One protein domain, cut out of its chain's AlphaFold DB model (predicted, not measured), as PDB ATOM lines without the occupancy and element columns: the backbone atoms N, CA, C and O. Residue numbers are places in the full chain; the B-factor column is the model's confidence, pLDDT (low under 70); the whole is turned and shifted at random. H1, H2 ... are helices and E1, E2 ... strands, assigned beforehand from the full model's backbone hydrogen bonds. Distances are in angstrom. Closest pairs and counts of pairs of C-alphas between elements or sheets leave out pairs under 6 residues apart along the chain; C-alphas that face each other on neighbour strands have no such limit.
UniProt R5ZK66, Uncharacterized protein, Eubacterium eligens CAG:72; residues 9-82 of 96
ATOM      1  N   LEU A   9      19.330 -35.668 -44.274       97.12
ATOM      2  CA  LEU A   9      18.041 -35.794 -43.599       97.12
ATOM      3  C   LEU A   9      17.106 -36.584 -44.508       97.12
ATOM      4  O   LEU A   9      17.022 -36.279 -45.699       97.12
ATOM      5  N   ILE A  10      16.441 -37.586 -43.944       97.31
ATOM      6  CA  ILE A  10      15.491 -38.460 -44.633       97.31
ATOM      7  C   ILE A  10      14.142 -38.249 -43.950       97.31
ATOM      8  O   ILE A  10      14.014 -38.495 -42.757       97.31
ATOM      9  N   ASP A  11      13.176 -37.743 -44.704       97.31
ATOM     10  CA  ASP A  11      11.793 -37.536 -44.290       97.31
ATOM     11  C   ASP A  11      10.932 -38.615 -44.950       97.31
ATOM     12  O   ASP A  11      11.007 -38.810 -46.170       97.31
ATOM     13  N   VAL A  12      10.164 -39.349 -44.148       96.06
ATOM     14  CA  VAL A  12       9.420 -40.528 -44.600       96.06
ATOM     15  C   VAL A  12       7.987 -40.471 -44.095       96.06
ATOM     16  O   VAL A  12       7.733 -40.273 -42.913       96.06
ATOM     17  N   ASP A  13       7.043 -40.686 -45.007       96.38
ATOM     18  CA  ASP A  13       5.639 -40.947 -44.696       96.38
ATOM     19  C   ASP A  13       5.372 -42.426 -44.995       96.38
ATOM     20  O   ASP A  13       5.109 -42.788 -46.145       96.38
ATOM     21  N   ASP A  14       5.469 -43.291 -43.979       92.81
ATOM     22  CA  ASP A  14       5.311 -44.745 -44.140       92.81
ATOM     23  C   ASP A  14       3.909 -45.136 -44.631       92.81
ATOM     24  O   ASP A  14       3.752 -46.100 -45.384       92.81
ATOM     25  N   ALA A  15       2.878 -44.366 -44.262       95.00
ATOM     26  CA  ALA A  15       1.500 -44.633 -44.668       95.00
ATOM     27  C   ALA A  15       1.290 -44.379 -46.166       95.00
ATOM     28  O   ALA A  15       0.552 -45.115 -46.825       95.00
ATOM     29  N   LYS A  16       1.937 -43.341 -46.710       97.50
ATOM     30  CA  LYS A  16       1.907 -43.032 -48.150       97.50
ATOM     31  C   LYS A  16       3.075 -43.630 -48.929       97.50
ATOM     32  O   LYS A  16       3.081 -43.514 -50.152       97.50
ATOM     33  N   GLN A  17       4.040 -44.238 -48.243       96.88
ATOM     34  CA  GLN A  17       5.297 -44.722 -48.812       96.88
ATOM     35  C   GLN A  17       6.042 -43.630 -49.594       96.88
ATOM     36  O   GLN A  17       6.537 -43.858 -50.698       96.88
ATOM     37  N   LEU A  18       6.084 -42.415 -49.044       97.69
ATOM     38  CA  LEU A  18       6.792 -41.288 -49.651       97.69
ATOM     39  C   LEU A  18       8.097 -41.040 -48.909       97.69
ATOM     40  O   LEU A  18       8.100 -40.947 -47.687       97.69
ATOM     41  N   VAL A  19       9.180 -40.885 -49.665       98.06
ATOM     42  CA  VAL A  19      10.511 -40.576 -49.139       98.06
ATOM     43  C   VAL A  19      10.978 -39.270 -49.757       98.06
ATOM     44  O   VAL A  19      10.841 -39.040 -50.961       98.06
ATOM     45  N   ARG A  20      11.515 -38.385 -48.925       98.06
ATOM     46  CA  ARG A  20      12.152 -37.140 -49.346       98.06
ATOM     47  C   ARG A  20      13.471 -37.006 -48.623       98.06
ATOM     48  O   ARG A  20      13.580 -37.346 -47.450       98.06
ATOM     49  N   ILE A  21      14.474 -36.482 -49.312       98.25
ATOM     50  CA  ILE A  21      15.791 -36.305 -48.714       98.25
ATOM     51  C   ILE A  21      16.293 -34.883 -48.868       98.25
ATOM     52  O   ILE A  21      15.946 -34.162 -49.803       98.25
ATOM     53  N   LYS A  22      17.174 -34.502 -47.950       97.75
ATOM     54  CA  LYS A  22      17.999 -33.309 -48.067       97.75
ATOM     55  C   LYS A  22      19.433 -33.657 -47.707       97.75
ATOM     56  O   LYS A  22      19.732 -33.981 -46.560       97.75
ATOM     57  N   ASN A  23      20.320 -33.572 -48.693       97.00
ATOM     58  CA  ASN A  23      21.753 -33.767 -48.502       97.00
ATOM     59  C   ASN A  23      22.402 -32.453 -48.043       97.00
ATOM     60  O   ASN A  23      22.170 -31.401 -48.635       97.00
ATOM     61  N   TYR A  24      23.226 -32.522 -47.002       95.38
ATOM     62  CA  TYR A  24      23.971 -31.395 -46.422       95.38
ATOM     63  C   TYR A  24      25.473 -31.456 -46.745       95.38
ATOM     64  O   TYR A  24      26.269 -30.681 -46.220       95.38
ATOM     65  N   THR A  25      25.867 -32.381 -47.620       91.75
ATOM     66  CA  THR A  25      27.246 -32.594 -48.060       91.75
ATOM     67  C   THR A  25      27.306 -32.818 -49.569       91.75
ATOM     68  O   THR A  25      26.466 -33.507 -50.155       91.75
ATOM     69  N   ASP A  26      28.344 -32.276 -50.206       91.69
ATOM     70  CA  ASP A  26      28.625 -32.480 -51.633       91.69
ATOM     71  C   ASP A  26      29.407 -33.770 -51.907       91.69
ATOM     72  O   ASP A  26      29.541 -34.210 -53.047       91.69
ATOM     73  N   LYS A  27      29.915 -34.422 -50.855       93.38
ATOM     74  CA  LYS A  27      30.647 -35.683 -50.979       93.38
ATOM     75  C   LYS A  27      29.660 -36.831 -51.142       93.38
ATOM     76  O   LYS A  27      29.039 -37.247 -50.170       93.38
ATOM     77  N   LEU A  28      29.572 -37.380 -52.354       92.88
ATOM     78  CA  LEU A  28      28.664 -38.488 -52.689       92.88
ATOM     79  C   LEU A  28      28.788 -39.682 -51.734       92.88
ATOM     80  O   LEU A  28      27.776 -40.218 -51.304       92.88
ATOM     81  N   MET A  29      30.014 -40.045 -51.346       90.81
ATOM     82  CA  MET A  29      30.298 -41.143 -50.408       90.81
ATOM     83  C   MET A  29      29.717 -40.948 -48.999       90.81
ATOM     84  O   MET A  29      29.699 -41.893 -48.224       90.81
ATOM     85  N   PHE A  30      29.289 -39.733 -48.650       92.94
ATOM     86  CA  PHE A  30      28.698 -39.413 -47.349       92.94
ATOM     87  C   PHE A  30      27.175 -39.244 -47.426       92.94
ATOM     88  O   PHE A  30      26.530 -39.088 -46.398       92.94
ATOM     89  N   ARG A  31      26.581 -39.249 -48.625       95.00
ATOM     90  CA  ARG A  31      25.127 -39.144 -48.801       95.00
ATOM     91  C   ARG A  31      24.490 -40.519 -48.615       95.00
ATOM     92  O   ARG A  31      24.982 -41.487 -49.188       95.00
ATOM     93  N   ALA A  32      23.358 -40.586 -47.914       95.25
ATOM     94  CA  ALA A  32      22.658 -41.849 -47.638       95.25
ATOM     95  C   ALA A  32      22.327 -42.660 -48.908       95.25
ATOM     96  O   ALA A  32      22.440 -43.880 -48.910       95.25
ATOM     97  N   PHE A  33      21.988 -41.970 -50.002       97.06
ATOM     98  CA  PHE A  33      21.607 -42.576 -51.285       97.06
ATOM     99  C   PHE A  33      22.591 -42.247 -52.425       97.06
ATOM    100  O   PHE A  33      22.265 -42.366 -53.607       97.06
ATOM    101  N   GLY A  34      23.810 -41.805 -52.093       95.19
ATOM    102  CA  GLY A  34      24.843 -41.475 -53.077       95.19
ATOM    103  C   GLY A  34      24.399 -40.412 -54.092       95.19
ATOM    104  O   GLY A  34      24.200 -39.249 -53.740       95.19
ATOM    105  N   VAL A  35      24.289 -40.808 -55.365       96.56
ATOM    106  CA  VAL A  35      23.851 -39.941 -56.479       96.56
ATOM    107  C   VAL A  35      22.329 -39.852 -56.625       96.56
ATOM    108  O   VAL A  35      21.850 -38.991 -57.357       96.56
ATOM    109  N   ASN A  36      21.571 -40.738 -55.974       97.44
ATOM    110  CA  ASN A  36      20.116 -40.743 -56.067       97.44
ATOM    111  C   ASN A  36      19.535 -39.637 -55.175       97.44
ATOM    112  O   ASN A  36      19.614 -39.698 -53.949       97.44
ATOM    113  N   GLU A  37      18.967 -38.606 -55.803       96.56
ATOM    114  CA  GLU A  37      18.375 -37.458 -55.105       96.56
ATOM    115  C   GLU A  37      16.867 -37.603 -54.856       96.56
ATOM    116  O   GLU A  37      16.298 -36.812 -54.108       96.56
ATOM    117  N   ASN A  38      16.223 -38.614 -55.448       97.50
ATOM    118  CA  ASN A  38      14.792 -38.886 -55.295       97.50
ATOM    119  C   ASN A  38      14.572 -40.384 -55.020       97.50
ATOM    120  O   ASN A  38      13.976 -41.062 -55.860       97.50
ATOM    121  N   PRO A  39      15.091 -40.911 -53.893       98.12
ATOM    122  CA  PRO A  39      14.913 -42.313 -53.548       98.12
ATOM    123  C   PRO A  39      13.435 -42.645 -53.382       98.12
ATOM    124  O   PRO A  39      12.658 -41.838 -52.863       98.12
ATOM    125  N   ASP A  40      13.055 -43.839 -53.814       98.19
ATOM    126  CA  ASP A  40      11.725 -44.364 -53.550       98.19
ATOM    127  C   ASP A  40      11.666 -45.090 -52.192       98.19
ATOM    128  O   ASP A  40      12.625 -45.145 -51.414       98.19
ATOM    129  N   TYR A  41      10.498 -45.639 -51.863       97.75
ATOM    130  CA  TYR A  41      10.315 -46.346 -50.598       97.75
ATOM    131  C   TYR A  41      11.075 -47.681 -50.524       97.75
ATOM    132  O   TYR A  41      11.373 -48.164 -49.430       97.75
ATOM    133  N   ASN A  42      11.392 -48.311 -51.659       97.88
ATOM    134  CA  ASN A  42      12.230 -49.506 -51.671       97.88
ATOM    135  C   ASN A  42      13.692 -49.141 -51.424       97.88
ATOM    136  O   ASN A  42      14.296 -49.777 -50.563       97.88
ATOM    137  N   ASP A  43      14.205 -48.085 -52.062       98.19
ATOM    138  CA  ASP A  43      15.545 -47.546 -51.796       98.19
ATOM    139  C   ASP A  43      15.725 -47.262 -50.297       98.19
ATOM    140  O   ASP A  43      16.729 -47.636 -49.692       98.19
ATOM    141  N   TYR A  44      14.722 -46.645 -49.661       97.56
ATOM    142  CA  TYR A  44      14.721 -46.388 -48.219       97.56
ATOM    143  C   TYR A  44      14.798 -47.669 -47.378       97.56
ATOM    144  O   TYR A  44      15.631 -47.760 -46.474       97.56
ATOM    145  N   LYS A  45      13.977 -48.683 -47.677       96.69
ATOM    146  CA  LYS A  45      14.027 -49.969 -46.961       96.69
ATOM    147  C   LYS A  45      15.369 -50.673 -47.141       96.69
ATOM    148  O   LYS A  45      15.888 -51.226 -46.175       96.69
ATOM    149  N   GLU A  46      15.919 -50.657 -48.352       97.00
ATOM    150  CA  GLU A  46      17.239 -51.222 -48.639       97.00
ATOM    151  C   GLU A  46      18.335 -50.477 -47.876       97.00
ATOM    152  O   GLU A  46      19.208 -51.114 -47.283       97.00
ATOM    153  N   PHE A  47      18.248 -49.147 -47.803       96.44
ATOM    154  CA  PHE A  47      19.139 -48.339 -46.981       96.44
ATOM    155  C   PHE A  47      19.063 -48.751 -45.506       96.44
ATOM    156  O   PHE A  47      20.103 -49.069 -44.933       96.44
ATOM    157  N   LEU A  48      17.873 -48.840 -44.899       96.12
ATOM    158  CA  LEU A  48      17.740 -49.290 -43.506       96.12
ATOM    159  C   LEU A  48      18.295 -50.706 -43.290       96.12
ATOM    160  O   LEU A  48      19.037 -50.948 -42.338       96.12
ATOM    161  N   GLU A  49      17.978 -51.646 -44.181       96.12
ATOM    162  CA  GLU A  49      18.481 -53.021 -44.103       96.12
ATOM    163  C   GLU A  49      20.014 -53.059 -44.191       96.12
ATOM    164  O   GLU A  49      20.651 -53.807 -43.451       96.12
ATOM    165  N   SER A  50      20.624 -52.197 -45.014       94.19
ATOM    166  CA  SER A  50      22.086 -52.078 -45.119       94.19
ATOM    167  C   SER A  50      22.757 -51.588 -43.830       94.19
ATOM    168  O   SER A  50      23.953 -51.801 -43.649       94.19
ATOM    169  N   ARG A  51      21.996 -50.953 -42.926       94.75
ATOM    170  CA  ARG A  51      22.458 -50.499 -41.603       94.75
ATOM    171  C   ARG A  51      22.249 -51.534 -40.500       94.75
ATOM    172  O   ARG A  51      22.525 -51.249 -39.335       94.75
ATOM    173  N   CYS A  52      21.760 -52.719 -40.850       95.12
ATOM    174  CA  CYS A  52      21.536 -53.829 -39.938       95.12
ATOM    175  C   CYS A  52      22.527 -54.969 -40.224       95.12
ATOM    176  O   CYS A  52      23.119 -55.072 -41.298       95.12
ATOM    177  N   PHE A  53      22.717 -55.865 -39.254       93.12
ATOM    178  CA  PHE A  53      23.473 -57.092 -39.506       93.12
ATOM    179  C   PHE A  53      22.686 -58.011 -40.460       93.12
ATOM    180  O   PHE A  53      21.470 -58.078 -40.345       93.12
ATOM    181  N   PRO A  54      23.325 -58.786 -41.357       93.31
ATOM    182  CA  PRO A  54      22.595 -59.563 -42.358       93.31
ATOM    183  C   PRO A  54      21.585 -60.547 -41.752       93.31
ATOM    184  O   PRO A  54      21.916 -61.275 -40.814       93.31
ATOM    185  N   ARG A  55      20.401 -60.683 -42.361       93.25
ATOM    186  CA  ARG A  55      19.381 -61.686 -41.970       93.25
ATOM    187  C   ARG A  55      19.875 -63.133 -42.029       93.25
ATOM    188  O   ARG A  55      19.344 -64.004 -41.349       93.25
ATOM    189  N   THR A  56      20.883 -63.396 -42.855       93.00
ATOM    190  CA  THR A  56      21.526 -64.709 -43.010       93.00
ATOM    191  C   THR A  56      22.635 -64.961 -41.987       93.00
ATOM    192  O   THR A  56      23.266 -66.016 -42.026       93.00
ATOM    193  N   ARG A  57      22.904 -64.010 -41.080       90.31
ATOM    194  CA  ARG A  57      23.950 -64.135 -40.064       90.31
ATOM    195  C   ARG A  57      23.664 -65.319 -39.143       90.31
ATOM    196  O   ARG A  57      22.585 -65.436 -38.561       90.31
ATOM    197  N   ASP A  58      24.674 -66.172 -38.976       93.44
ATOM    198  CA  ASP A  58      24.612 -67.259 -38.004       93.44
ATOM    199  C   ASP A  58      24.380 -66.702 -36.592       93.44
ATOM    200  O   ASP A  58      24.857 -65.620 -36.243       93.44
ATOM    201  N   LYS A  59      23.627 -67.445 -35.776       93.31
ATOM    202  CA  LYS A  59      23.241 -67.052 -34.410       93.31
ATOM    203  C   LYS A  59      22.472 -65.725 -34.312       93.31
ATOM    204  O   LYS A  59      22.520 -65.077 -33.270       93.31
ATOM    205  N   MET A  60      21.697 -65.355 -35.336       94.88
ATOM    206  CA  MET A  60      20.814 -64.174 -35.323       94.88
ATOM    207  C   MET A  60      20.001 -64.018 -34.026       94.88
ATOM    208  O   MET A  60      19.881 -62.909 -33.518       94.88
ATOM    209  N   LYS A  61      19.480 -65.116 -33.460       94.00
ATOM    210  CA  LYS A  61      18.713 -65.079 -32.202       94.00
ATOM    211  C   LYS A  61      19.509 -64.501 -31.030       94.00
ATOM    212  O   LYS A  61      18.975 -63.671 -30.314       94.00
ATOM    213  N   LEU A  62      20.783 -64.875 -30.887       96.38
ATOM    214  CA  LEU A  62      21.640 -64.354 -29.817       96.38
ATOM    215  C   LEU A  62      21.905 -62.858 -30.002       96.38
ATOM    216  O   LEU A  62      21.840 -62.104 -29.045       96.38
ATOM    217  N   VAL A  63      22.132 -62.415 -31.244       94.62
ATOM    218  CA  VAL A  63      22.328 -60.986 -31.540       94.62
ATOM    219  C   VAL A  63      21.077 -60.179 -31.192       94.62
ATOM    220  O   VAL A  63      21.190 -59.107 -30.609       94.62
ATOM    221  N   LEU A  64      19.891 -60.692 -31.537       96.50
ATOM    222  CA  LEU A  64      18.614 -60.063 -31.198       96.50
ATOM    223  C   LEU A  64      18.386 -60.022 -29.679       96.50
ATOM    224  O   LEU A  64      17.975 -58.986 -29.165       96.50
ATOM    225  N   GLU A  65      18.700 -61.103 -28.964       96.50
ATOM    226  CA  GLU A  65      18.642 -61.160 -27.498       96.50
ATOM    227  C   GLU A  65      19.584 -60.132 -26.849       96.50
ATOM    228  O   GLU A  65      19.151 -59.405 -25.953       96.50
ATOM    229  N   ASP A  66      20.821 -59.996 -27.346       95.56
ATOM    230  CA  ASP A  66      21.819 -59.039 -26.841       95.56
ATOM    231  C   ASP A  66      21.356 -57.576 -26.965       95.56
ATOM    232  O   ASP A  66      21.658 -56.750 -26.102       95.56
ATOM    233  N   ILE A  67      20.599 -57.243 -28.019       95.25
ATOM    234  CA  ILE A  67      20.011 -55.903 -28.218       95.25
ATOM    235  C   ILE A  67      18.567 -55.787 -27.693       95.25
ATOM    236  O   ILE A  67      17.942 -54.729 -27.812       95.25
ATOM    237  N   GLY A  68      18.041 -56.853 -27.081       96.69
ATOM    238  CA  GLY A  68      16.728 -56.889 -26.441       96.69
ATOM    239  C   GLY A  68      15.540 -56.854 -27.405       96.69
ATOM    240  O   GLY A  68      14.515 -56.257 -27.074       96.69
ATOM    241  N   LEU A  69      15.663 -57.454 -28.593       97.19
ATOM    242  CA  LEU A  69      14.603 -57.522 -29.601       97.19
ATOM    243  C   LEU A  69      14.036 -58.946 -29.757       97.19
ATOM    244  O   LEU A  69      14.792 -59.914 -29.809       97.19
ATOM    245  N   PRO A  70      12.703 -59.101 -29.876       95.31
ATOM    246  CA  PRO A  70      12.067 -60.417 -29.991       95.31
ATOM    247  C   PRO A  70      12.118 -61.013 -31.407       95.31
ATOM    248  O   PRO A  70      11.938 -62.218 -31.581       95.31
ATOM    249  N   PHE A  71      12.326 -60.185 -32.430       95.50
ATOM    250  CA  PHE A  71      12.414 -60.587 -33.832       95.50
ATOM    251  C   PHE A  71      13.228 -59.564 -34.626       95.50
ATOM    252  O   PHE A  71      13.530 -58.475 -34.141       95.50
ATOM    253  N   TYR A  72      13.600 -59.934 -35.851       96.19
ATOM    254  CA  TYR A  72      14.346 -59.055 -36.740       96.19
ATOM    255  C   TYR A  72      13.413 -58.018 -37.367       96.19
ATOM    256  O   TYR A  72      12.649 -58.336 -38.283       96.19
ATOM    257  N   ASP A  73      13.527 -56.783 -36.896       96.25
ATOM    258  CA  ASP A  73      12.881 -55.600 -37.449       96.25
ATOM    259  C   ASP A  73      13.938 -54.515 -37.668       96.25
ATOM    260  O   ASP A  73      14.688 -54.188 -36.749       96.25
ATOM    261  N   THR A  74      14.048 -54.002 -38.893       95.19
ATOM    262  CA  THR A  74      15.125 -53.073 -39.264       95.19
ATOM    263  C   THR A  74      15.036 -51.761 -38.501       95.19
ATOM    264  O   THR A  74      16.061 -51.252 -38.056       95.19
ATOM    265  N   PHE A  75      13.829 -51.230 -38.315       94.00
ATOM    266  CA  PHE A  75      13.630 -49.967 -37.618       94.00
ATOM    267  C   PHE A  75      14.016 -50.108 -36.144       94.00
ATOM    268  O   PHE A  75      14.872 -49.367 -35.667       94.00
ATOM    269  N   MET A  76      13.516 -51.146 -35.466       95.56
ATOM    270  CA  MET A  76      13.861 -51.409 -34.065       95.56
ATOM    271  C   MET A  76      15.356 -51.698 -33.867       95.56
ATOM    272  O   MET A  76      15.950 -51.272 -32.874       95.56
ATOM    273  N   ILE A  77      15.996 -52.419 -34.796       96.69
ATOM    274  CA  ILE A  77      17.447 -52.652 -34.750       96.69
ATOM    275  C   ILE A  77      18.191 -51.318 -34.827       96.69
ATOM    276  O   ILE A  77      19.117 -51.089 -34.044       96.69
ATOM    277  N   ILE A  78      17.792 -50.422 -35.731       96.06
ATOM    278  CA  ILE A  78      18.414 -49.104 -35.873       96.06
ATOM    279  C   ILE A  78      18.147 -48.238 -34.642       96.06
ATOM    280  O   ILE A  78      19.079 -47.595 -34.174       96.06
ATOM    281  N   GLU A  79      16.962 -48.275 -34.036       94.94
ATOM    282  CA  GLU A  79      16.703 -47.574 -32.769       94.94
ATOM    283  C   GLU A  79      17.650 -48.029 -31.647       94.94
ATOM    284  O   GLU A  79      18.170 -47.210 -30.888       94.94
ATOM    285  N   LYS A  80      17.922 -49.338 -31.549       95.50
ATOM    286  CA  LYS A  80      18.819 -49.901 -30.523       95.50
ATOM    287  C   LYS A  80      20.300 -49.651 -30.800       95.50
ATOM    288  O   LYS A  80      21.077 -49.504 -29.859       95.50
ATOM    289  N   THR A  81      20.704 -49.647 -32.067       94.56
ATOM    290  CA  THR A  81      22.123 -49.671 -32.476       94.56
ATOM    291  C   THR A  81      22.598 -48.384 -33.145       94.56
ATOM    292  O   THR A  81      23.789 -48.234 -33.418       94.56
ATOM    293  N   GLN A  82      21.678 -47.465 -33.442       94.94
ATOM    294  CA  GLN A  82      21.867 -46.301 -34.311       94.94
ATOM    295  C   GLN A  82      22.377 -46.670 -35.713       94.94
ATOM    296  O   GLN A  82      23.005 -45.852 -36.381       94.94
TER     297      GLN A  82
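Overview. This is residues 9 to 82 of the 96 residues of an uncharacterized protein of Eubacterium eligens CAG:72 (UniProt R5ZK66). A hairpin of two strands, E1 and E2, makes one end of the model, H1 sits in the middle with H3 meeting its last turn, and H2 is at the far end. A long loop, residues 24 to 40, leads from E2 to H1. The printed part has 74 residues, under half of them in named elements, in the order E1, E2, H1, H2, H3; the class is mixed, the sheet antiparallel. It is loose, with a radius of gyration of the C-alphas of 14.2 A and spans of 38 by 29 by 19 A.

Arrangement. E1, residues 9 to 13, and E2, residues 18 to 23, form an antiparallel hairpin; N 11 and O 20, 2.8 A apart, are within hydrogen-bond range. The closest C-alphas of E2 and H1, residues 41 to 50, are those of Val 19 and Tyr 41, 6.0 A apart. H1 touches H3, residues 74 to 81, at a steep tilt of 39 degrees, the same way; their closest C-alphas, of Glu 49 and Thr 74, are 5.9 A apart. H2, residues 60 to 66, is apart from H1 and only just apart from H3, at 8.3 A. In H1, H2 and H3 every O i to N i+4 pair is within hydrogen-bond range.

Along the chain. E1 begins at C-alpha 9 (18.041, -35.794, -43.599) and is 13.5 A long, E2 16.8 A, H1 14.2 A, H2 10.0 A. H3, 10.3 A, ends at C-alpha 81 (22.123, -49.671, -32.476).

Size, cuts and confidence. The two C-alphas farthest apart, of Asp 26 and Leu 62, are 39.3 A apart. The printed part has no cut, the link from E2 to H1 is long, and no printed residue is under 70 in pLDDT.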